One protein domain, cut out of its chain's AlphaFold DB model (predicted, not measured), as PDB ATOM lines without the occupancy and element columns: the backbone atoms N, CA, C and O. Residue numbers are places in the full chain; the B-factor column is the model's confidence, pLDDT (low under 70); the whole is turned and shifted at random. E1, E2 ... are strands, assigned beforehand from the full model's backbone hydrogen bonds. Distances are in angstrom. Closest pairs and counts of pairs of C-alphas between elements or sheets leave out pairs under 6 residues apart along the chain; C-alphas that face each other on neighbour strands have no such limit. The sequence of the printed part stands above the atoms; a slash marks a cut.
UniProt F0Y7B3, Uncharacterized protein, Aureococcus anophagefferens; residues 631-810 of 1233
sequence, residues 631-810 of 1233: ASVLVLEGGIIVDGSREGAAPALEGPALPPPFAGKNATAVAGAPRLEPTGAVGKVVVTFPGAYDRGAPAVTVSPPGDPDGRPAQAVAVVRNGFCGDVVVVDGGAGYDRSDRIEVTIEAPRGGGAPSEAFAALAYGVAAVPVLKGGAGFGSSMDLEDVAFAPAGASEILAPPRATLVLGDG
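This is residues 631 to 810 of the 1233 residues of an uncharacterized protein of Aureococcus anophagefferens (UniProt F0Y7B3). Two lobes stand end to end, joined by the long strand pair E3 and E8, which runs from one into the other. In one lobe the later part of E3 and the earlier part of E8 close a small, barrel-like ring with two more antiparallel pairs, E5 with E6 and E4 with E7; the other, looser lobe holds a curled sheet end, a small sheet E1, E11, E9 and long loops. The printed part has 180 residues, with no named helix and eleven strands, E1 to E11 along the chain; the class is all strand, though under half of the residues, 74, are in named elements. The largest sheet has the order E3, E8, E2, E10, all antiparallel. The whole is loose and elongated, with a radius of gyration of the C-alphas of 20.5 A and spans of 71 by 37 by 23 A.

In the strongly twisted, curled sheet, E3, residues 675 to 689, is antiparallel to E8, residues 757 to 768, with N 683 and O 761 2.9 A apart. E3 bends by 88 degrees at residue 680. E8 neighbours E2, residues 640 to 643, with N 641 and O 764 2.9 A apart, and E2 neighbours the edge strand E10, residues 795 to 799, with N 642 and O 796 2.9 A apart. E5, residues 714 to 720, and E6, residues 723 to 731, form a hairpin, with N 718 and O 726 2.9 A apart. The closest C-alphas of E3 and E6, Val 685 and Val 727, are 5.8 A apart. E4, residues 700 to 702, pairs with E7, residues 744 to 746, with N 701 and O 745 2.9 A apart. Between E7 and E8 the closest C-alphas, Val 744 and Phe 759, are 5.6 A apart; between E4 and E5, Val 700 and Val 716, 5.9 A. E1, residues 631 to 637, runs on into E2 at 93 degrees. It neighbours E11, residues 802 to 807, with N 634 and O 804 2.9 A apart, and E11 neighbours E9, residues 782 to 784, with N 805 and O 782 2.9 A apart. E1 and E5 are apart.

E1 begins at C-alpha 631 (126.561, 143.118, 105.084) and is 19.0 A long. E3, 31.9 A, ends at C-alpha 689 (133.381, 178.490, 135.894), and E8 is 34.6 A long. E5 measures 19.9 A, E6 22.9 A and E11 16.8 A, ending at C-alpha 807 (128.251, 144.376, 100.438).

The two C-alphas farthest apart, Gly 751 and Gly 810, are 72.3 A apart. The printed part has no cut. The links E2 to E3, E4 to E5, E6 to E7 and E8 to E9 are long, the first with 31 residues. Mean pLDDT of the printed part is 72.9, and 67 residues are under 70, among them 654 to 673 and 771 to 788.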
ATOM      1  N   ALA A 631     126.339 144.205 104.129       70.31
ATOM      2  CA  ALA A 631     126.561 143.118 105.084       70.31
ATOM      3  C   ALA A 631     127.284 143.598 106.350       70.31
ATOM      4  O   ALA A 631     126.947 143.167 107.451       70.31
ATOM      5  N   SER A 632     128.255 144.504 106.208       70.44
ATOM      6  CA  SER A 632     128.937 145.144 107.336       70.44
ATOM      7  C   SER A 632     129.507 146.509 106.953       70.44
ATOM      8  O   SER A 632     129.770 146.791 105.784       70.44
ATOM      9  N   VAL A 633     129.721 147.346 107.964       73.44
ATOM     10  CA  VAL A 633     130.496 148.586 107.862       73.44
ATOM     11  C   VAL A 633     131.856 148.311 108.497       73.44
ATOM     12  O   VAL A 633     131.915 147.926 109.666       73.44
ATOM     13  N   LEU A 634     132.934 148.465 107.731       75.31
ATOM     14  CA  LEU A 634     134.301 148.377 108.241       75.31
ATOM     15  C   LEU A 634     134.765 149.786 108.609       75.31
ATOM     16  O   LEU A 634     134.827 150.646 107.735       75.31
ATOM     17  N   VAL A 635     135.086 150.028 109.878       77.06
ATOM     18  CA  VAL A 635     135.725 151.285 110.286       77.06
ATOM     19  C   VAL A 635     137.207 151.204 109.925       77.06
ATOM     20  O   VAL A 635     137.865 150.225 110.271       77.06
ATOM     21  N   LEU A 636     137.708 152.208 109.205       76.81
ATOM     22  CA  LEU A 636     139.119 152.343 108.834       76.81
ATOM     23  C   LEU A 636     139.856 153.253 109.822       76.81
ATOM     24  O   LEU A 636     140.949 152.927 110.272       76.81
ATOM     25  N   GLU A 637     139.226 154.368 110.197       79.12
ATOM     26  CA  GLU A 637     139.725 155.315 111.194       79.12
ATOM     27  C   GLU A 637     138.579 155.647 112.160       79.12
ATOM     28  O   GLU A 637     137.504 156.066 111.731       79.12
ATOM     29  N   GLY A 638     138.786 155.459 113.468       74.62
ATOM     30  CA  GLY A 638     137.732 155.628 114.480       74.62
ATOM     31  C   GLY A 638     137.314 157.077 114.760       74.62
ATOM     32  O   GLY A 638     136.323 157.290 115.458       74.62
ATOM     33  N   GLY A 639     138.035 158.066 114.226       81.94
ATOM     34  CA  GLY A 639     137.834 159.483 114.537       81.94
ATOM     35  C   GLY A 639     138.193 159.845 115.985       81.94
ATOM     36  O   GLY A 639     138.698 159.020 116.747       81.94
ATOM     37  N   ILE A 640     137.928 161.098 116.354       81.56
ATOM     38  CA  ILE A 640     138.055 161.616 117.722       81.56
ATOM     39  C   ILE A 640     136.775 162.381 118.044       81.56
ATOM     40  O   ILE A 640     136.457 163.380 117.393       81.56
ATOM     41  N   ILE A 641     136.044 161.902 119.045       84.94
ATOM     42  CA  ILE A 641     134.722 162.392 119.439       84.94
ATOM     43  C   ILE A 641     134.732 162.613 120.951       84.94
ATOM     44  O   ILE A 641     135.212 161.764 121.698       84.94
ATOM     45  N   VAL A 642     134.229 163.754 121.411       82.50
ATOM     46  CA  VAL A 642     134.271 164.156 122.825       82.50
ATOM     47  C   VAL A 642     132.885 164.615 123.249       82.50
ATOM     48  O   VAL A 642     132.218 165.317 122.490       82.50
ATOM     49  N   ASP A 643     132.437 164.245 124.448       77.19
ATOM     50  CA  ASP A 643     131.195 164.792 124.994       77.19
ATOM     51  C   ASP A 643     131.438 166.036 125.858       77.19
ATOM     52  O   ASP A 643     132.380 166.086 126.646       77.19
ATOM     53  N   GLY A 644     130.570 167.039 125.722       67.38
ATOM     54  CA  GLY A 644     130.628 168.277 126.502       67.38
ATOM     55  C   GLY A 644     129.952 168.206 127.877       67.38
ATOM     56  O   GLY A 644     129.935 169.219 128.579       67.38
ATOM     57  N   SER A 645     129.353 167.072 128.268       65.62
ATOM     58  CA  SER A 645     128.626 166.949 129.538       65.62
ATOM     59  C   SER A 645     129.524 166.582 130.727       65.62
ATOM     60  O   SER A 645     130.537 165.896 130.598       65.62
ATOM     61  N   ARG A 646     129.118 167.011 131.931       62.66
ATOM     62  CA  ARG A 646     129.841 166.760 133.196       62.66
ATOM     63  C   ARG A 646     129.669 165.323 133.724       62.66
ATOM     64  O   ARG A 646     130.232 164.993 134.762       62.66
ATOM     65  N   GLU A 647     128.882 164.475 133.058       59.59
ATOM     66  CA  GLU A 647     128.499 163.147 133.572       59.59
ATOM     67  C   GLU A 647     129.464 162.016 133.169       59.59
ATOM     68  O   GLU A 647     129.309 160.888 133.633       59.59
ATOM     69  N   GLY A 648     130.470 162.292 132.328       56.28
ATOM     70  CA  GLY A 648     131.484 161.304 131.919       56.28
ATOM     71  C   GLY A 648     130.955 160.174 131.025       56.28
ATOM     72  O   GLY A 648     131.661 159.195 130.776       56.28
ATOM     73  N   ALA A 649     129.718 160.295 130.537       61.06
ATOM     74  CA  ALA A 649     129.104 159.340 129.626       61.06
ATOM     75  C   ALA A 649     129.875 159.239 128.295       61.06
ATOM     76  O   ALA A 649     130.583 160.157 127.880       61.06
ATOM     77  N   ALA A 650     129.710 158.115 127.594       65.44
ATOM     78  CA  ALA A 650     130.167 158.018 126.212       65.44
ATOM     79  C   ALA A 650     129.240 158.859 125.307       65.44
ATOM     80  O   ALA A 650     128.019 158.737 125.458       65.44
ATOM     81  N   PRO A 651     129.777 159.678 124.379       71.44
ATOM     82  CA  PRO A 651     128.978 160.562 123.537       71.44
ATOM     83  C   PRO A 651     127.926 159.801 122.725       71.44
ATOM     84  O   PRO A 651     128.154 158.684 122.251       71.44
ATOM     85  N   ALA A 652     126.765 160.424 122.542       68.00
ATOM     86  CA  ALA A 652     125.695 159.864 121.732       68.00
ATOM     87  C   ALA A 652     125.879 160.272 120.264       68.00
ATOM     88  O   ALA A 652     125.996 161.452 119.937       68.00
ATOM     89  N   LEU A 653     125.859 159.288 119.368       70.62
ATOM     90  CA  LEU A 653     125.786 159.500 117.925       70.62
ATOM     91  C   LEU A 653     124.498 158.879 117.396       70.62
ATOM     92  O   LEU A 653     124.139 157.760 117.778       70.62
ATOM     93  N   GLU A 654     123.853 159.560 116.457       66.06
ATOM     94  CA  GLU A 654     122.883 158.892 115.595       66.06
ATOM     95  C   GLU A 654     123.617 157.972 114.598       66.06
ATOM     96  O   GLU A 654     124.829 158.077 114.382       66.06
ATOM     97  N   GLY A 655     122.894 157.009 114.020       64.94
ATOM     98  CA  GLY A 655     123.477 156.044 113.081       64.94
ATOM     99  C   GLY A 655     124.073 156.712 111.829       64.94
ATOM    100  O   GLY A 655     123.686 157.829 111.489       64.94
ATOM    101  N   PRO A 656     124.994 156.036 111.115       64.50
ATOM    102  CA  PRO A 656     125.675 156.619 109.960       64.50
ATOM    103  C   PRO A 656     124.678 157.034 108.870       64.50
ATOM    104  O   PRO A 656     123.936 156.203 108.336       64.50
ATOM    105  N   ALA A 657     124.701 158.310 108.488       58.59
ATOM    106  CA  ALA A 657     123.909 158.831 107.383       58.59
ATOM    107  C   ALA A 657     124.533 158.405 106.044       58.59
ATOM    108  O   ALA A 657     125.258 159.157 105.395       58.59
ATOM    109  N   LEU A 658     124.271 157.159 105.638       59.22
ATOM    110  CA  LEU A 658     124.737 156.634 104.354       59.22
ATOM    111  C   LEU A 658     124.088 157.379 103.173       59.22
ATOM    112  O   LEU A 658     122.904 157.731 103.251       59.22
ATOM    113  N   PRO A 659     124.805 157.560 102.047       56.22
ATOM    114  CA  PRO A 659     124.215 158.130 100.844       56.22
ATOM    115  C   PRO A 659     123.053 157.259 100.335       56.22
ATOM    116  O   PRO A 659     123.092 156.030 100.462       56.22
ATOM    117  N   PRO A 660     122.015 157.865  99.729       57.53
ATOM    118  CA  PRO A 660     120.870 157.119  99.229       57.53
ATOM    119  C   PRO A 660     121.308 156.134  98.128       57.53
ATOM    120  O   PRO A 660     122.028 156.540  97.210       57.53
ATOM    121  N   PRO A 661     120.866 154.861  98.170       57.75
ATOM    122  CA  PRO A 661     121.222 153.874  97.158       57.75
ATOM    123  C   PRO A 661     120.769 154.346  95.775       57.75
ATOM    124  O   PRO A 661     119.650 154.833  95.597       57.75
ATOM    125  N   PHE A 662     121.636 154.179  94.773       57.09
ATOM    126  CA  PHE A 662     121.431 154.746  93.436       57.09
ATOM    127  C   PHE A 662     120.162 154.228  92.739       57.09
ATOM    128  O   PHE A 662     119.676 154.856  91.796       57.09
ATOM    129  N   ALA A 663     119.594 153.103  93.184       53.06
ATOM    130  CA  ALA A 663     118.330 152.610  92.662       53.06
ATOM    131  C   ALA A 663     117.488 151.840  93.687       53.06
ATOM    132  O   ALA A 663     117.799 150.711  94.038       53.06
ATOM    133  N   GLY A 664     116.338 152.405  94.053       47.25
ATOM    134  CA  GLY A 664     115.279 151.694  94.766       47.25
ATOM    135  C   GLY A 664     114.159 152.646  95.181       47.25
ATOM    136  O   GLY A 664     114.432 153.750  95.639       47.25
ATOM    137  N   LYS A 665     112.889 152.241  95.036       39.38
ATOM    138  CA  LYS A 665     111.762 152.993  95.633       39.38
ATOM    139  C   LYS A 665     111.656 152.780  97.149       39.38
ATOM    140  O   LYS A 665     111.102 153.625  97.838       39.38
ATOM    141  N   ASN A 666     112.219 151.679  97.653       45.00
ATOM    142  CA  ASN A 666     112.149 151.252  99.051       45.00
ATOM    143  C   ASN A 666     113.537 151.323  99.714       45.00
ATOM    144  O   ASN A 666     113.981 150.371 100.352       45.00
ATOM    145  N   ALA A 667     114.239 152.439  99.512       46.84
ATOM    146  CA  ALA A 667     115.569 152.689 100.058       46.84
ATOM    147  C   ALA A 667     115.521 152.840 101.592       46.84
ATOM    148  O   ALA A 667     115.351 153.941 102.114       46.84
ATOM    149  N   THR A 668     115.643 151.733 102.327       49.59
ATOM    150  CA  THR A 668     115.774 151.765 103.789       49.59
ATOM    151  C   THR A 668     117.218 152.055 104.183       49.59
ATOM    152  O   THR A 668     118.139 151.358 103.760       49.59
ATOM    153  N   ALA A 669     117.410 153.095 104.997       51.47
ATOM    154  CA  ALA A 669     118.711 153.431 105.564       51.47
ATOM    155  C   ALA A 669     119.256 152.281 106.427       51.47
ATOM    156  O   ALA A 669     118.489 151.539 107.054       51.47
ATOM    157  N   VAL A 670     120.585 152.156 106.484       54.69
ATOM    158  CA  VAL A 670     121.244 151.180 107.356       54.69
ATOM    159  C   VAL A 670     121.061 151.609 108.805       54.69
ATOM    160  O   VAL A 670     121.649 152.580 109.270       54.69
ATOM    161  N   ALA A 671     120.223 150.873 109.528       53.81
ATOM    162  CA  ALA A 671     120.029 151.082 110.953       53.81
ATOM    163  C   ALA A 671     121.192 150.440 111.723       53.81
ATOM    164  O   ALA A 671     121.424 149.240 111.585       53.81
ATOM    165  N   GLY A 672     121.885 151.220 112.549       60.06
ATOM    166  CA  GLY A 672     122.968 150.744 113.407       60.06
ATOM    167  C   GLY A 672     123.492 151.861 114.300       60.06
ATOM    168  O   GLY A 672     123.968 152.871 113.792       60.06
ATOM    169  N   ALA A 673     123.394 151.696 115.619       68.00
ATOM    170  CA  ALA A 673     123.987 152.630 116.573       68.00
ATOM    171  C   ALA A 673     125.487 152.306 116.723       68.00
ATOM    172  O   ALA A 673     125.805 151.152 117.032       68.00
ATOM    173  N   PRO A 674     126.409 153.257 116.488       76.12
ATOM    174  CA  PRO A 674     127.843 153.002 116.590       76.12
ATOM    175  C   PRO A 674     128.257 152.662 118.027       76.12
ATOM    176  O   PRO A 674     127.770 153.248 118.994       76.12
ATOM    177  N   ARG A 675     129.197 151.725 118.171       80.00
ATOM    178  CA  ARG A 675     129.849 151.408 119.445       80.00
ATOM    179  C   ARG A 675     131.071 152.306 119.604       80.00
ATOM    180  O   ARG A 675     132.023 152.175 118.835       80.00
ATOM    181  N   LEU A 676     131.034 153.181 120.607       82.00
ATOM    182  CA  LEU A 676     132.162 154.031 120.982       82.00
ATOM    183  C   LEU A 676     132.993 153.411 122.102       82.00
ATOM    184  O   LEU A 676     132.442 152.901 123.084       82.00
ATOM    185  N   GLU A 677     134.312 153.529 121.984       83.56
ATOM    186  CA  GLU A 677     135.303 153.087 122.972       83.56
ATOM    187  C   GLU A 677     136.299 154.231 123.246       83.56
ATOM    188  O   GLU A 677     136.513 155.055 122.354       83.56
ATOM    189  N   PRO A 678     136.842 154.368 124.471       81.56
ATOM    190  CA  PRO A 678     137.800 155.431 124.776       81.56
ATOM    191  C   PRO A 678     139.082 155.263 123.956       81.56
ATOM    192  O   PRO A 678     139.538 154.143 123.741       81.56
ATOM    193  N   THR A 679     139.706 156.366 123.542       82.75
ATOM    194  CA  THR A 679     140.997 156.326 122.828       82.75
ATOM    195  C   THR A 679     142.204 156.274 123.772       82.75
ATOM    196  O   THR A 679     143.338 156.395 123.316       82.75
ATOM    197  N   GLY A 680     141.980 156.173 125.087       82.94
ATOM    198  CA  GLY A 680     143.023 156.261 126.111       82.94
ATOM    199  C   GLY A 680     143.479 157.686 126.453       82.94
ATOM    200  O   GLY A 680     144.417 157.833 127.230       82.94
ATOM    201  N   ALA A 681     142.864 158.728 125.880       85.94
ATOM    202  CA  ALA A 681     143.332 160.115 125.970       85.94
ATOM    203  C   ALA A 681     142.227 161.096 126.401       85.94
ATOM    204  O   ALA A 681     141.039 160.880 126.144       85.94
ATOM    205  N   VAL A 682     142.623 162.218 127.005       86.00
ATOM    206  CA  VAL A 682     141.753 163.381 127.241       86.00
ATOM    207  C   VAL A 682     141.577 164.142 125.926       86.00
ATOM    208  O   VAL A 682     142.555 164.581 125.323       86.00
ATOM    209  N   GLY A 683     140.331 164.305 125.478       81.44
ATOM    210  CA  GLY A 683     140.011 164.977 124.216       81.44
ATOM    211  C   GLY A 683     139.761 166.479 124.354       81.44
ATOM    212  O   GLY A 683     140.066 167.240 123.439       81.44
ATOM    213  N   LYS A 684     139.207 166.922 125.489       85.81
ATOM    214  CA  LYS A 684     138.909 168.337 125.762       85.81
ATOM    215  C   LYS A 684     138.905 168.608 127.264       85.81
ATOM    216  O   LYS A 684     138.592 167.717 128.050       85.81
ATOM    217  N   VAL A 685     139.195 169.843 127.664       86.69
ATOM    218  CA  VAL A 685     138.929 170.339 129.021       86.69
ATOM    219  C   VAL A 685     137.836 171.399 128.931       86.69
ATOM    220  O   VAL A 685     137.948 172.355 128.168       86.69
ATOM    221  N   VAL A 686     136.754 171.214 129.684       84.00
ATOM    222  CA  VAL A 686     135.581 172.094 129.676       84.00
ATOM    223  C   VAL A 686     135.600 172.950 130.937       84.00
ATOM    224  O   VAL A 686     135.476 172.434 132.047       84.00
ATOM    225  N   VAL A 687     135.753 174.266 130.771       84.81
ATOM    226  CA  VAL A 687     135.684 175.242 131.868       84.81
ATOM    227  C   VAL A 687     134.221 175.440 132.274       84.81
ATOM    228  O   VAL A 687     133.416 175.936 131.488       84.81
ATOM    229  N   THR A 688     133.868 175.064 133.504       81.75
ATOM    230  CA  THR A 688     132.516 175.230 134.068       81.75
ATOM    231  C   THR A 688     132.331 176.556 134.792       81.75
ATOM    232  O   THR A 688     131.204 177.042 134.877       81.75
ATOM    233  N   PHE A 689     133.411 177.157 135.296       81.06
ATOM    234  CA  PHE A 689     133.381 178.490 135.894       81.06
ATOM    235  C   PHE A 689     134.611 179.297 135.449       81.06
ATOM    236  O   PHE A 689     135.728 178.875 135.744       81.06
ATOM    237  N   PRO A 690     134.453 180.431 134.738       78.44
ATOM    238  CA  PRO A 690     135.578 181.240 134.277       78.44
ATOM    239  C   PRO A 690     136.079 182.186 135.381       78.44
ATOM    240  O   PRO A 690     135.493 183.240 135.635       78.44
ATOM    241  N   GLY A 691     137.189 181.824 136.021       77.94
ATOM    242  CA  GLY A 691     137.893 182.657 136.994       77.94
ATOM    243  C   GLY A 691     138.584 183.874 136.365       77.94
ATOM    244  O   GLY A 691     138.876 183.905 135.162       77.94
ATOM    245  N   ALA A 692     138.862 184.880 137.197       77.94
ATOM    246  CA  ALA A 692     139.516 186.130 136.805       77.94
ATOM    247  C   ALA A 692     141.013 186.119 137.170       77.94
ATOM    248  O   ALA A 692     141.377 185.756 138.287       77.94
ATOM    249  N   TYR A 693     141.870 186.528 136.232       76.56
ATOM    250  CA  TYR A 693     143.328 186.397 136.280       76.56
ATOM    251  C   TYR A 693     144.019 187.669 135.768       76.56
ATOM    252  O   TYR A 693     144.002 187.963 134.573       76.56
ATOM    253  N   ASP A 694     144.669 188.409 136.672       67.00
ATOM    254  CA  ASP A 694     145.203 189.747 136.371       67.00
ATOM    255  C   ASP A 694     146.448 189.747 135.466       67.00
ATOM    256  O   ASP A 694     146.674 190.709 134.728       67.00
ATOM    257  N   ARG A 695     147.300 188.709 135.545       63.97
ATOM    258  CA  ARG A 695     148.545 188.583 134.757       63.97
ATOM    259  C   ARG A 695     148.937 187.123 134.516       63.97
ATOM    260  O   ARG A 695     149.150 186.381 135.469       63.97
ATOM    261  N   GLY A 696     149.172 186.781 133.247       66.75
ATOM    262  CA  GLY A 696     149.661 185.468 132.815       66.75
ATOM    263  C   GLY A 696     148.568 184.400 132.708       66.75
ATOM    264  O   GLY A 696     147.480 184.550 133.257       66.75
ATOM    265  N   ALA A 697     148.864 183.323 131.979       74.50
ATOM    266  CA  ALA A 697     148.043 182.117 131.999       74.50
ATOM    267  C   ALA A 697     148.360 181.306 133.271       74.50
ATOM    268  O   ALA A 697     149.546 181.112 133.558       74.50
ATOM    269  N   PRO A 698     147.356 180.843 134.039       82.12
ATOM    270  CA  PRO A 698     147.592 179.965 135.180       82.12
ATOM    271  C   PRO A 698     148.111 178.598 134.723       82.12
ATOM    272  O   PRO A 698     147.766 178.120 133.639       82.12
ATOM    273  N   ALA A 699     148.910 177.944 135.569       81.44
ATOM    274  CA  ALA A 699     149.267 176.549 135.348       81.44
ATOM    275  C   ALA A 699     148.011 175.661 135.424       81.44
ATOM    276  O   ALA A 699     147.151 175.868 136.283       81.44
ATOM    277  N   VAL A 700     147.925 174.670 134.535       86.19
ATOM    278  CA  VAL A 700     146.879 173.641 134.536       86.19
ATOM    279  C   VAL A 700     147.553 172.291 134.728       86.19
ATOM    280  O   VAL A 700     148.497 171.963 134.009       86.19
ATOM    281  N   THR A 701     147.072 171.504 135.683       86.62
ATOM    282  CA  THR A 701     147.507 170.123 135.899       86.62
ATOM    283  C   THR A 701     146.318 169.180 135.786       86.62
ATOM    284  O   THR A 701     145.240 169.442 136.320       86.62
ATOM    285  N   VAL A 702     146.520 168.076 135.070       88.06
ATOM    286  CA  VAL A 702     145.551 166.984 134.930       88.06
ATOM    287  C   VAL A 702     146.095 165.788 135.707       88.06
ATOM    288  O   VAL A 702     147.293 165.503 135.635       88.06
ATOM    289  N   SER A 703     145.249 165.101 136.475       87.56
ATOM    290  CA  SER A 703     145.656 163.895 137.203       87.56
ATOM    291  C   SER A 703     146.138 162.796 136.239       87.56
ATOM    292  O   SER A 703     145.614 162.695 135.125       87.56
ATOM    293  N   PRO A 704     147.109 161.951 136.633       84.94
ATOM    294  CA  PRO A 704     147.503 160.795 135.828       84.94
ATOM    295  C   PRO A 704     146.347 159.785 135.666       84.94
ATOM    296  O   PRO A 704     145.396 159.818 136.454       84.94
ATOM    297  N   PRO A 705     146.416 158.907 134.648       86.44
ATOM    298  CA  PRO A 705     145.481 157.793 134.471       86.44
ATOM    299  C   PRO A 705     145.600 156.745 135.590       86.44
ATOM    300  O   PRO A 705     146.560 156.748 136.365       86.44
ATOM    301  N   GLY A 706     144.635 155.822 135.651       80.00
ATOM    302  CA  GLY A 706     144.698 154.647 136.531       80.00
ATOM    303  C   GLY A 706     145.688 153.567 136.065       80.00
ATOM    304  O   GLY A 706     146.110 152.735 136.870       80.00
ATOM    305  N   ASP A 707     146.066 153.586 134.785       81.06
ATOM    306  CA  ASP A 707     147.061 152.701 134.172       81.06
ATOM    307  C   ASP A 707     148.497 153.069 134.622       81.06
ATOM    308  O   ASP A 707     148.924 154.206 134.394       81.06
ATOM    309  N   PRO A 708     149.272 152.146 135.237       75.38
ATOM    310  CA  PRO A 708     150.642 152.418 135.679       75.38
ATOM    311  C   PRO A 708     151.643 152.687 134.542       75.38
ATOM    312  O   PRO A 708     152.661 153.328 134.809       75.38
ATOM    313  N   ASP A 709     151.372 152.241 133.310       80.94
ATOM    314  CA  ASP A 709     152.186 152.558 132.122       80.94
ATOM    315  C   ASP A 709     151.649 153.795 131.358       80.94
ATOM    316  O   ASP A 709     152.205 154.221 130.338       80.94
ATOM    317  N   GLY A 710     150.566 154.403 131.858       81.50
ATOM    318  CA  GLY A 710     149.906 155.560 131.268       81.50
ATOM    319  C   GLY A 710     150.670 156.883 131.427       81.50
ATOM    320  O   GLY A 710     151.542 157.059 132.280       81.50
ATOM    321  N   ARG A 711     150.324 157.866 130.588       89.44
ATOM    322  CA  ARG A 711     150.948 159.201 130.551       89.44
ATOM    323  C   ARG A 711     149.901 160.290 130.811       89.44
ATOM    324  O   ARG A 711     148.875 160.286 130.128       89.44
ATOM    325  N   PRO A 712     150.149 161.238 131.735       86.88
ATOM    326  CA  PRO A 712     149.197 162.297 132.047       86.88
ATOM    327  C   PRO A 712     149.007 163.263 130.871       86.88
ATOM    328  O   PRO A 712     149.963 163.593 130.166       86.88
ATOM    329  N   ALA A 713     147.781 163.749 130.696       87.75
ATOM    330  CA  ALA A 713     147.457 164.779 129.716       87.75
ATOM    331  C   ALA A 713     148.077 166.135 130.098       87.75
ATOM    332  O   ALA A 713     148.180 166.490 131.276       87.75
ATOM    333  N   GLN A 714     148.450 166.925 129.092       87.94
ATOM    334  CA  GLN A 714     148.977 168.279 129.250       87.94
ATOM    335  C   GLN A 714     148.012 169.279 128.618       87.94
ATOM    336  O   GLN A 714     147.615 169.126 127.464       87.94
ATOM    337  N   ALA A 715     147.655 170.328 129.356       87.25
ATOM    338  CA  ALA A 715     146.746 171.370 128.896       87.25
ATOM    339  C   ALA A 715     147.238 172.762 129.316       87.25
ATOM    340  O   ALA A 715     148.009 172.902 130.264       87.25
ATOM    341  N   VAL A 716     146.794 173.797 128.601       87.50
ATOM    342  CA  VAL A 716     147.191 175.194 128.821       87.50
ATOM    343  C   VAL A 716     145.951 176.084 128.865       87.50
ATOM    344  O   VAL A 716     145.109 176.060 127.966       87.50
ATOM    345  N   ALA A 717     145.849 176.896 129.916       84.88
ATOM    346  CA  ALA A 717     144.781 177.873 130.086       84.88
ATOM    347  C   ALA A 717     144.901 179.039 129.091       84.88
ATOM    348  O   ALA A 717     145.967 179.639 128.936       84.88
ATOM    349  N   VAL A 718     143.784 179.417 128.467       84.06
ATOM    350  CA  VAL A 718     143.705 180.540 127.525       84.06
ATOM    351  C   VAL A 718     142.955 181.698 128.180       84.06
ATOM    352  O   VAL A 718     141.725 181.765 128.190       84.06
ATOM    353  N   VAL A 719     143.717 182.646 128.729       81.25
ATOM    354  CA  VAL A 719     143.171 183.865 129.342       81.25
ATOM    355  C   VAL A 719     142.852 184.900 128.259       81.25
ATOM    356  O   VAL A 719     143.728 185.297 127.491       81.25
ATOM    357  N   ARG A 720     141.603 185.375 128.212       79.25
ATOM    358  CA  ARG A 720     141.143 186.455 127.318       79.25
ATOM    359  C   ARG A 720     140.478 187.547 128.151       79.25
ATOM    360  O   ARG A 720     139.639 187.253 128.994       79.25
ATOM    361  N   ASN A 721     140.858 188.807 127.932       74.06
ATOM    362  CA  ASN A 721     140.333 189.979 128.657       74.06
ATOM    363  C   ASN A 721     140.371 189.853 130.199       74.06
ATOM    364  O   ASN A 721     139.502 190.387 130.881       74.06
ATOM    365  N   GLY A 722     141.362 189.138 130.747       73.50
ATOM    366  CA  GLY A 722     141.487 188.886 132.188       73.50
ATOM    367  C   GLY A 722     140.655 187.715 132.728       73.50
ATOM    368  O   GLY A 722     140.639 187.513 133.935       73.50
ATOM    369  N   PHE A 723     139.995 186.919 131.879       77.44
ATOM    370  CA  PHE A 723     139.236 185.731 132.291       77.44
ATOM    371  C   PHE A 723     139.795 184.454 131.658       77.44
ATOM    372  O   PHE A 723     140.057 184.408 130.453       77.44
ATOM    373  N   CYS A 724     139.951 183.398 132.458       79.12
ATOM    374  CA  CYS A 724     140.313 182.062 131.981       79.12
ATOM    375  C   CYS A 724     139.039 181.300 131.588       79.12
ATOM    376  O   CYS A 724     138.476 180.559 132.397       79.12
ATOM    377  N   GLY A 725     138.564 181.527 130.360       73.31
ATOM    378  CA  GLY A 725     137.316 180.953 129.841       73.31
ATOM    379  C   GLY A 725     137.471 179.725 128.938       73.31
ATOM    380  O   GLY A 725     136.463 179.204 128.477       73.31
ATOM    381  N   ASP A 726     138.699 179.292 128.653       81.31
ATOM    382  CA  ASP A 726     139.003 178.197 127.724       81.31
ATOM    383  C   ASP A 726     140.330 177.522 128.131       81.31
ATOM    384  O   ASP A 726     141.220 178.183 128.678       81.31
ATOM    385  N   VAL A 727     140.461 176.212 127.908       86.00
ATOM    386  CA  VAL A 727     141.643 175.406 128.269       86.00
ATOM    387  C   VAL A 727     141.930 174.422 127.139       86.00
ATOM    388  O   VAL A 727     141.174 173.482 126.896       86.00
ATOM    389  N   VAL A 728     143.052 174.629 126.455       85.81
ATOM    390  CA  VAL A 728     143.441 173.847 125.277       85.81
ATOM    391  C   VAL A 728     144.305 172.667 125.711       85.81
ATOM    392  O   VAL A 728     145.337 172.853 126.356       85.81
ATOM    393  N   VAL A 729     143.900 171.454 125.337       87.19
ATOM    394  CA  VAL A 729     144.724 170.246 125.480       87.19
ATOM    395  C   VAL A 729     145.858 170.306 124.451       87.19
ATOM    396  O   VAL A 729     145.615 170.543 123.270       87.19
ATOM    397  N   VAL A 730     147.096 170.124 124.911       86.00
ATOM    398  CA  VAL A 730     148.329 170.154 124.103       86.00
ATOM    399  C   VAL A 730     148.853 168.737 123.853       86.00
ATOM    400  O   VAL A 730     149.310 168.441 122.752       86.00
ATOM    401  N   ASP A 731     148.730 167.855 124.846       84.38
ATOM    402  CA  ASP A 731     148.897 166.404 124.713       84.38
ATOM    403  C   ASP A 731     147.729 165.733 125.452       84.38
ATOM    404  O   ASP A 731     147.468 166.051 126.612       84.38
ATOM    405  N   GLY A 732     147.008 164.828 124.790       83.00
ATOM    406  CA  GLY A 732     145.885 164.105 125.394       83.00
ATOM    407  C   GLY A 732     146.308 163.032 126.405       83.00
ATOM    408  O   GLY A 732     145.451 162.504 127.117       83.00
ATOM    409  N   GLY A 733     147.600 162.708 126.491       86.19
ATOM    410  CA  GLY A 733     148.100 161.612 127.318       86.19
ATOM    411  C   GLY A 733     147.793 160.234 126.721       86.19
ATOM    412  O   GLY A 733     147.502 160.098 125.531       86.19
ATOM    413  N   ALA A 734     147.912 159.190 127.541       84.50
ATOM    414  CA  ALA A 734     147.602 157.806 127.168       84.50
ATOM    415  C   ALA A 734     147.260 156.972 128.415       84.50
ATOM    416  O   ALA A 734     147.833 157.221 129.471       84.50
ATOM    417  N   GLY A 735     146.397 155.959 128.290       79.94
ATOM    418  CA  GLY A 735     146.037 155.035 129.380       79.94
ATOM    419  C   GLY A 735     144.798 155.414 130.207       79.94
ATOM    420  O   GLY A 735     144.493 154.725 131.171       79.94
ATOM    421  N   TYR A 736     144.067 156.478 129.853       82.44
ATOM    422  CA  TYR A 736     142.842 156.880 130.564       82.44
ATOM    423  C   TYR A 736     141.606 156.053 130.150       82.44
ATOM    424  O   TYR A 736     141.266 156.011 128.963       82.44
ATOM    425  N   ASP A 737     140.870 155.488 131.116       81.19
ATOM    426  CA  ASP A 737     139.587 154.783 130.895       81.19
ATOM    427  C   ASP A 737     138.417 155.409 131.694       81.19
ATOM    428  O   ASP A 737     138.596 156.273 132.549       81.19
ATOM    429  N   ARG A 738     137.179 154.970 131.426       75.56
ATOM    430  CA  ARG A 738     135.919 155.449 132.034       75.56
ATOM    431  C   ARG A 738     135.834 155.270 133.554       75.56
ATOM    432  O   ARG A 738     134.933 155.829 134.175       75.56
ATOM    433  N   SER A 739     136.709 154.459 134.148       77.12
ATOM    434  CA  SER A 739     136.855 154.329 135.602       77.12
ATOM    435  C   SER A 739     137.575 155.513 136.247       77.12
ATOM    436  O   SER A 739     137.430 155.725 137.454       77.12
ATOM    437  N   ASP A 740     138.357 156.261 135.470       77.06
ATOM    438  CA  ASP A 740     139.315 157.219 136.002       77.06
ATOM    439  C   ASP A 740     138.635 158.541 136.354       77.06
ATOM    440  O   ASP A 740     137.937 159.169 135.554       77.06
ATOM    441  N   ARG A 741     138.872 159.002 137.583       78.69
ATOM    442  CA  ARG A 741     138.447 160.330 138.029       78.69
ATOM    443  C   ARG A 741     139.509 161.341 137.636       78.69
ATOM    444  O   ARG A 741     140.457 161.566 138.380       78.69
ATOM    445  N   ILE A 742     139.347 161.916 136.447       83.81
ATOM    446  CA  ILE A 742     140.303 162.872 135.894       83.81
ATOM    447  C   ILE A 742     140.083 164.250 136.530       83.81
ATOM    448  O   ILE A 742     139.211 165.019 136.116       83.81
ATOM    449  N   GLU A 743     140.873 164.557 137.554       84.00
ATOM    450  CA  GLU A 743     140.844 165.847 138.243       84.00
ATOM    451  C   GLU A 743     141.698 166.869 137.479       84.00
ATOM    452  O   GLU A 743     142.876 166.640 137.199       84.00
ATOM    453  N   VAL A 744     141.096 168.013 137.138       86.06
ATOM    454  CA  VAL A 744     141.771 169.144 136.486       86.06
ATOM    455  C   VAL A 744     141.900 170.275 137.496       86.06
ATOM    456  O   VAL A 744     140.902 170.866 137.905       86.06
ATOM    457  N   THR A 745     143.130 170.595 137.888       85.50
ATOM    458  CA  THR A 745     143.425 171.727 138.773       85.50
ATOM    459  C   THR A 745     143.982 172.885 137.955       85.50
ATOM    460  O   THR A 745     144.932 172.721 137.192       85.50
ATOM    461  N   ILE A 746     143.404 174.072 138.130       85.38
ATOM    462  CA  ILE A 746     143.895 175.330 137.558       85.38
ATOM    463  C   ILE A 746     144.427 176.180 138.717       85.38
ATOM    464  O   ILE A 746     143.769 176.289 139.753       85.38
ATOM    465  N   GLU A 747     145.617 176.767 138.572       82.75
ATOM    466  CA  GLU A 747     146.216 177.599 139.623       82.75
ATOM    467  C   GLU A 747     145.267 178.743 140.034       82.75
ATOM    468  O   GLU A 747     144.655 179.395 139.185       82.75
ATOM    469  N   ALA A 748     145.134 179.005 141.336       76.62
ATOM    470  CA  ALA A 748     144.290 180.086 141.839       76.62
ATOM    471  C   ALA A 748     144.901 181.475 141.539       76.62
ATOM    472  O   ALA A 748     146.122 181.646 141.611       76.62
ATOM    473  N   PRO A 749     144.086 182.502 141.231       74.00
ATOM    474  CA  PRO A 749     144.596 183.827 140.899       74.00
ATOM    475  C   PRO A 749     145.249 184.497 142.116       74.00
ATOM    476  O   PRO A 749     144.612 184.743 143.142       74.00
ATOM    477  N   ARG A 750     146.529 184.864 141.970       64.75
ATOM    478  CA  ARG A 750     147.407 185.376 143.047       64.75
ATOM    479  C   ARG A 750     146.993 186.738 143.648       64.75
ATOM    480  O   ARG A 750     147.699 187.250 144.511       64.75
ATOM    481  N   GLY A 751     145.870 187.312 143.204       63.22
ATOM    482  CA  GLY A 751     145.232 188.519 143.747       63.22
ATOM    483  C   GLY A 751     144.000 188.271 144.637       63.22
ATOM    484  O   GLY A 751     143.468 189.229 145.189       63.22
ATOM    485  N   GLY A 752     143.544 187.019 144.803       61.97
ATOM    486  CA  GLY A 752     142.390 186.681 145.657       61.97
ATOM    487  C   GLY A 752     141.026 186.628 144.951       61.97
ATOM    488  O   GLY A 752     139.995 186.764 145.605       61.97
ATOM    489  N   GLY A 753     141.007 186.439 143.628       62.81
ATOM    490  CA  GLY A 753     139.785 186.160 142.865       62.81
ATOM    491  C   GLY A 753     139.290 184.712 143.011       62.81
ATOM    492  O   GLY A 753     139.991 183.848 143.539       62.81
ATOM    493  N   ALA A 754     138.091 184.429 142.500       67.75
ATOM    494  CA  ALA A 754     137.597 183.056 142.384       67.75
ATOM    495  C   ALA A 754     138.401 182.279 141.312       67.75
ATOM    496  O   ALA A 754     138.616 182.825 140.223       67.75
ATOM    497  N   PRO A 755     138.849 181.038 141.590       75.81
ATOM    498  CA  PRO A 755     139.573 180.213 140.622       75.81
ATOM    499  C   PRO A 755     138.652 179.728 139.494       75.81
ATOM    500  O   PRO A 755     137.434 179.670 139.666       75.81
ATOM    501  N   SER A 756     139.229 179.340 138.353       81.12
ATOM    502  CA  SER A 756     138.460 178.615 137.336       81.12
ATOM    503  C   SER A 756     138.168 177.179 137.778       81.12
ATOM    504  O   SER A 756     139.086 176.456 138.161       81.12
ATOM    505  N   GLU A 757     136.915 176.738 137.640       83.44
ATOM    506  CA  GLU A 757     136.570 175.309 137.668       83.44
ATOM    507  C   GLU A 757     136.552 174.752 136.243       83.44
ATOM    508  O   GLU A 757     136.002 175.382 135.333       83.44
ATOM    509  N   ALA A 758     137.097 173.550 136.055       84.12
ATOM    510  CA  ALA A 758     137.035 172.810 134.802       84.12
ATOM    511  C   ALA A 758     136.993 171.293 135.050       84.12
ATOM    512  O   ALA A 758     137.354 170.824 136.129       84.12
ATOM    513  N   PHE A 759     136.585 170.524 134.041       85.88
ATOM    514  CA  PHE A 759     136.700 169.062 134.033       85.88
ATOM    515  C   PHE A 759     137.269 168.562 132.700       85.88
ATOM    516  O   PHE A 759     137.116 169.214 131.665       85.88
ATOM    517  N   ALA A 760     137.935 167.409 132.722       85.56
ATOM    518  CA  ALA A 760     138.416 166.738 131.520       85.56
ATOM    519  C   ALA A 760     137.334 165.815 130.944       85.56
ATOM    520  O   ALA A 760     136.675 165.083 131.681       85.56
ATOM    521  N   ALA A 761     137.190 165.824 129.621       84.88
ATOM    522  CA  ALA A 761     136.347 164.907 128.870       84.88
ATOM    523  C   ALA A 761     137.225 163.950 128.047       84.88
ATOM    524  O   ALA A 761     138.135 164.378 127.327       84.88
ATOM    525  N   LEU A 762     136.953 162.649 128.161       85.12
ATOM    526  CA  LEU A 762     137.647 161.603 127.407       85.12
ATOM    527  C   LEU A 762     137.386 161.729 125.902       85.12
ATOM    528  O   LEU A 762     136.274 162.043 125.474       85.12
ATOM    529  N   ALA A 763     138.409 161.425 125.107       86.06
ATOM    530  CA  ALA A 763     138.256 161.167 123.686       86.06
ATOM    531  C   ALA A 763     137.741 159.738 123.449       86.06
ATOM    532  O   ALA A 763     138.177 158.772 124.080       86.06
ATOM    533  N   TYR A 764     136.819 159.618 122.500       84.88
ATOM    534  CA  TYR A 764     136.189 158.378 122.076       84.88
ATOM    535  C   TYR A 764     136.345 158.183 120.567       84.88
ATOM    536  O   TYR A 764     136.210 159.131 119.792       84.88
ATOM    537  N   GLY A 765     136.583 156.939 120.156       85.56
ATOM    538  CA  GLY A 765     136.590 156.515 118.759       85.56
ATOM    539  C   GLY A 765     135.432 155.561 118.457       85.56
ATOM    540  O   GLY A 765     134.975 154.812 119.326       85.56
ATOM    541  N   VAL A 766     134.962 155.563 117.210       85.31
ATOM    542  CA  VAL A 766     134.032 154.557 116.684       85.31
ATOM    543  C   VAL A 766     134.790 153.239 116.511       85.31
ATOM    544  O   VAL A 766     135.599 153.103 115.600       85.31
ATOM    545  N   ALA A 767     134.518 152.252 117.364       81.25
ATOM    546  CA  ALA A 767     135.163 150.939 117.297       81.25
ATOM    547  C   ALA A 767     134.451 149.980 116.326       81.25
ATOM    548  O   ALA A 767     135.084 149.160 115.664       81.25
ATOM    549  N   ALA A 768     133.120 150.067 116.229       78.00
ATOM    550  CA  ALA A 768     132.321 149.246 115.316       78.00
ATOM    551  C   ALA A 768     130.955 149.875 115.018       78.00
ATOM    552  O   ALA A 768     130.384 150.567 115.861       78.00
ATOM    553  N   VAL A 769     130.377 149.557 113.854       76.94
ATOM    554  CA  VAL A 769     129.007 149.958 113.493       76.94
ATOM    555  C   VAL A 769     128.168 148.717 113.134       76.94
ATOM    556  O   VAL A 769     128.307 148.170 112.037       76.94
ATOM    557  N   PRO A 770     127.318 148.217 114.052       70.88
ATOM    558  CA  PRO A 770     126.532 147.003 113.845       70.88
ATOM    559  C   PRO A 770     125.357 147.244 112.886       70.88
ATOM    560  O   PRO A 770     124.432 147.994 113.189       70.88
ATOM    561  N   VAL A 771     125.361 146.555 111.743       69.88
ATOM    562  CA  VAL A 771     124.282 146.607 110.744       69.88
ATOM    563  C   VAL A 771     123.068 145.808 111.236       69.88
ATOM    564  O   VAL A 771     123.070 144.579 111.217       69.88
ATOM    565  N   LEU A 772     122.009 146.504 111.663       65.62
ATOM    566  CA  LEU A 772     120.727 145.910 112.080       65.62
ATOM    567  C   LEU A 772     119.758 145.725 110.899       65.62
ATOM    568  O   LEU A 772     118.876 144.868 110.946       65.62
ATOM    569  N   LYS A 773     119.914 146.530 109.839       62.66
ATOM    570  CA  LYS A 773     119.248 146.385 108.532       62.66
ATOM    571  C   LYS A 773     120.228 146.800 107.434       62.66
ATOM    572  O   LYS A 773     120.766 147.895 107.515       62.66
ATOM    573  N   GLY A 774     120.443 145.954 106.425       58.78
ATOM    574  CA  GLY A 774     121.448 146.183 105.372       58.78
ATOM    575  C   GLY A 774     121.011 147.052 104.184       58.78
ATOM    576  O   GLY A 774     121.836 147.367 103.331       58.78
ATOM    577  N   GLY A 775     119.731 147.425 104.092       63.78
ATOM    578  CA  GLY A 775     119.181 148.091 102.903       63.78
ATOM    579  C   GLY A 775     119.232 147.215 101.639       63.78
ATOM    580  O   GLY A 775     119.405 145.999 101.717       63.78
ATOM    581  N   ALA A 776     119.062 147.845 100.476       58.78
ATOM    582  CA  ALA A 776     119.186 147.257  99.135       58.78
ATOM    583  C   ALA A 776     119.510 148.375  98.118       58.78
ATOM    584  O   ALA A 776     119.458 149.557  98.472       58.78
ATOM    585  N   GLY A 777     119.817 148.030  96.864       58.50
ATOM    586  CA  GLY A 777     120.099 149.003  95.802       58.50
ATOM    587  C   GLY A 777     121.553 149.484  95.697       58.50
ATOM    588  O   GLY A 777     121.790 150.561  95.140       58.50
ATOM    589  N   PHE A 778     122.529 148.720  96.203       62.91
ATOM    590  CA  PHE A 778     123.964 148.996  96.028       62.91
ATOM    591  C   PHE A 778     124.598 148.084  94.960       62.91
ATOM    592  O   PHE A 778     124.149 146.961  94.742       62.91
ATOM    593  N   GLY A 779     125.640 148.571  94.275       52.84
ATOM    594  CA  GLY A 779     126.269 147.883  93.131       52.84
ATOM    595  C   GLY A 779     127.784 147.679  93.219       52.84
ATOM    596  O   GLY A 779     128.397 147.253  92.248       52.84
ATOM    597  N   SER A 780     128.398 148.038  94.345       56.16
ATOM    598  CA  SER A 780     129.852 148.034  94.552       56.16
ATOM    599  C   SER A 780     130.165 148.350  96.013       56.16
ATOM    600  O   SER A 780     129.504 149.220  96.585       56.16
ATOM    601  N   SER A 781     131.183 147.718  96.605       50.78
ATOM    602  CA  SER A 781     131.764 148.224  97.856       50.78
ATOM    603  C   SER A 781     132.176 149.683  97.666       50.78
ATOM    604  O   SER A 781     132.726 150.037  96.623       50.78
ATOM    605  N   MET A 782     131.861 150.524  98.645       55.78
ATOM    606  CA  MET A 782     132.072 151.963  98.560       55.78
ATOM    607  C   MET A 782     132.825 152.420  99.800       55.78
ATOM    608  O   MET A 782     132.308 152.313 100.915       55.78
ATOM    609  N   ASP A 783     134.041 152.911  99.583       48.78
ATOM    610  CA  ASP A 783     134.761 153.708 100.564       48.78
ATOM    611  C   ASP A 783     134.005 155.027 100.717       48.78
ATOM    612  O   ASP A 783     133.748 155.728  99.734       48.78
ATOM    613  N   LEU A 784     133.569 155.324 101.939       51.00
ATOM    614  CA  LEU A 784     132.795 156.517 102.235       51.00
ATOM    615  C   LEU A 784     133.648 157.456 103.083       51.00
ATOM    616  O   LEU A 784     133.647 157.409 104.311       51.00
ATOM    617  N   GLU A 785     134.343 158.366 102.404       47.03
ATOM    618  CA  GLU A 785     134.897 159.556 103.060       47.03
ATOM    619  C   GLU A 785     133.775 160.435 103.653       47.03
ATOM    620  O   GLU A 785     133.996 161.136 104.634       47.03
ATOM    621  N   ASP A 786     132.554 160.312 103.115       47.38
ATOM    622  CA  ASP A 786     131.336 161.009 103.540       47.38
ATOM    623  C   ASP A 786     130.418 160.169 104.472       47.38
ATOM    624  O   ASP A 786     129.194 160.322 104.422       47.38
ATOM    625  N   VAL A 787     130.932 159.263 105.332       54.91
ATOM    626  CA  VAL A 787     130.079 158.701 106.413       54.91
ATOM    627  C   VAL A 787     129.835 159.768 107.478       54.91
ATOM    628  O   VAL A 787     130.535 159.848 108.486       54.91
ATOM    629  N   ALA A 788     128.797 160.577 107.285       58.41
ATOM    630  CA  ALA A 788     128.355 161.522 108.297       58.41
ATOM    631  C   ALA A 788     127.710 160.775 109.481       58.41
ATOM    632  O   ALA A 788     126.572 160.307 109.406       58.41
ATOM    633  N   PHE A 789     128.436 160.676 110.594       71.56
ATOM    634  CA  PHE A 789     127.857 160.365 111.901       71.56
ATOM    635  C   PHE A 789     127.335 161.670 112.500       71.56
ATOM    636  O   PHE A 789     128.106 162.614 112.676       71.56
ATOM    637  N   ALA A 790     126.038 161.751 112.798       67.25
ATOM    638  CA  ALA A 790     125.469 162.955 113.393       67.25
ATOM    639  C   ALA A 790     125.694 162.945 114.921       67.25
ATOM    640  O   ALA A 790     125.256 161.995 115.581       67.25
ATOM    641  N   PRO A 791     126.361 163.962 115.500       68.38
ATOM    642  CA  PRO A 791     126.479 164.086 116.947       68.38
ATOM    643  C   PRO A 791     125.122 164.443 117.559       68.38
ATOM    644  O   PRO A 791     124.426 165.335 117.068       68.38
ATOM    645  N   ALA A 792     124.748 163.760 118.640       66.44
ATOM    646  CA  ALA A 792     123.531 164.042 119.387       66.44
ATOM    647  C   ALA A 792     123.856 164.804 120.682       66.44
ATOM    648  O   ALA A 792     124.806 164.487 121.394       66.44
ATOM    649  N   GLY A 793     123.037 165.802 121.023       68.94
ATOM    650  CA  GLY A 793     123.212 166.583 122.250       68.94
ATOM    651  C   GLY A 793     124.392 167.558 122.183       68.94
ATOM    652  O   GLY A 793     124.439 168.408 121.298       68.94
ATOM    653  N   ALA A 794     125.301 167.475 123.161       61.19
ATOM    654  CA  ALA A 794     126.410 168.416 123.364       61.19
ATOM    655  C   ALA A 794     127.785 167.855 122.942       61.19
ATOM    656  O   ALA A 794     128.820 168.398 123.336       61.19
ATOM    657  N   SER A 795     127.803 166.761 122.177       75.31
ATOM    658  CA  SER A 795     129.031 166.098 121.739       75.31
ATOM    659  C   SER A 795     129.640 166.748 120.487       75.31
ATOM    660  O   SER A 795     128.929 167.224 119.603       75.31
ATOM    661  N   GLU A 796     130.968 166.734 120.389       76.12
ATOM    662  CA  GLU A 796     131.757 167.369 119.329       76.12
ATOM    663  C   GLU A 796     132.670 166.345 118.637       76.12
ATOM    664  O   GLU A 796     133.269 165.484 119.285       76.12
ATOM    665  N   ILE A 797     132.789 166.438 117.310       77.50
ATOM    666  CA  ILE A 797     133.676 165.594 116.498       77.50
ATOM    667  C   ILE A 797     134.923 166.418 116.161       77.50
ATOM    668  O   ILE A 797     134.869 167.309 115.316       77.50
ATOM    669  N   LEU A 798     136.040 166.118 116.826       76.12
ATOM    670  CA  LEU A 798     137.331 166.788 116.622       76.12
ATOM    671  C   LEU A 798     138.093 166.224 115.413       76.12
ATOM    672  O   LEU A 798     138.831 166.952 114.753       76.12
ATOM    673  N   ALA A 799     137.893 164.939 115.099       80.38
ATOM    674  CA  ALA A 799     138.361 164.317 113.862       80.38
ATOM    675  C   ALA A 799     137.288 163.350 113.328       80.38
ATOM    676  O   ALA A 799     136.807 162.510 114.096       80.38
ATOM    677  N   PRO A 800     136.885 163.441 112.046       74.88
ATOM    678  CA  PRO A 800     135.816 162.610 111.506       74.88
ATOM    679  C   PRO A 800     136.255 161.138 111.379       74.88
ATOM    680  O   PRO A 800     137.340 160.873 110.860       74.88
ATOM    681  N   PRO A 801     135.433 160.167 111.816       75.88
ATOM    682  CA  PRO A 801     135.669 158.751 111.537       75.88
ATOM    683  C   PRO A 801     135.508 158.437 110.041       75.88
ATOM    684  O   PRO A 801     134.687 159.043 109.352       75.88
ATOM    685  N   ARG A 802     136.249 157.440 109.544       72.38
ATOM    686  CA  ARG A 802     136.226 156.994 108.137       72.38
ATOM    687  C   ARG A 802     135.884 155.511 108.068       72.38
ATOM    688  O   ARG A 802     136.421 154.714 108.843       72.38
ATOM    689  N   ALA A 803     134.995 155.124 107.154       69.94
ATOM    690  CA  ALA A 803     134.505 153.751 107.062       69.94
ATOM    691  C   ALA A 803     134.082 153.346 105.637       69.94
ATOM    692  O   ALA A 803     133.699 154.177 104.815       69.94
ATOM    693  N   THR A 804     134.096 152.039 105.375       68.88
ATOM    694  CA  THR A 804     133.802 151.428 104.070       68.88
ATOM    695  C   THR A 804     132.621 150.466 104.167       68.88
ATOM    696  O   THR A 804     132.502 149.684 105.116       68.88
ATOM    697  N   LEU A 805     131.745 150.488 103.157       66.81
ATOM    698  CA  LEU A 805     130.627 149.550 103.042       66.81
ATOM    699  C   LEU A 805     131.060 148.233 102.389       66.81
ATOM    700  O   LEU A 805     131.416 148.196 101.207       66.81
ATOM    701  N   VAL A 806     130.925 147.134 103.133       67.31
ATOM    702  CA  VAL A 806     131.078 145.768 102.620       67.31
ATOM    703  C   VAL A 806     129.699 145.234 102.236       67.31
ATOM    704  O   VAL A 806     128.796 145.139 103.071       67.31
ATOM    705  N   LEU A 807     129.521 144.881 100.963       64.19
ATOM    706  CA  LEU A 807     128.251 144.376 100.438       64.19
ATOM    707  C   LEU A 807     128.172 142.850 100.521       64.19
ATOM    708  O   LEU A 807     129.107 142.147 100.142       64.19
ATOM    709  N   GLY A 808     127.025 142.330 100.952       58.03
ATOM    710  CA  GLY A 808     126.760 140.893 100.950       58.03
ATOM    711  C   GLY A 808     126.617 140.344  99.533       58.03
ATOM    712  O   GLY A 808     126.254 141.076  98.607       58.03
ATOM    713  N   ASP A 809     126.903 139.057  99.352       49.00
ATOM    714  CA  ASP A 809     126.467 138.332  98.159       49.00
ATOM    715  C   ASP A 809     124.948 138.086  98.234       49.00
ATOM    716  O   ASP A 809     124.376 137.905  99.316       49.00
ATOM    717  N   GLY A 810     124.278 138.151  97.083       42.41
ATOM    718  CA  GLY A 810     122.816 138.179  97.003       42.41
ATOM    719  C   GLY A 810     122.116 136.941  97.585       42.41
ATOM    720  O   GLY A 810     122.663 135.844  97.621       42.41
TER     721      GLY A 810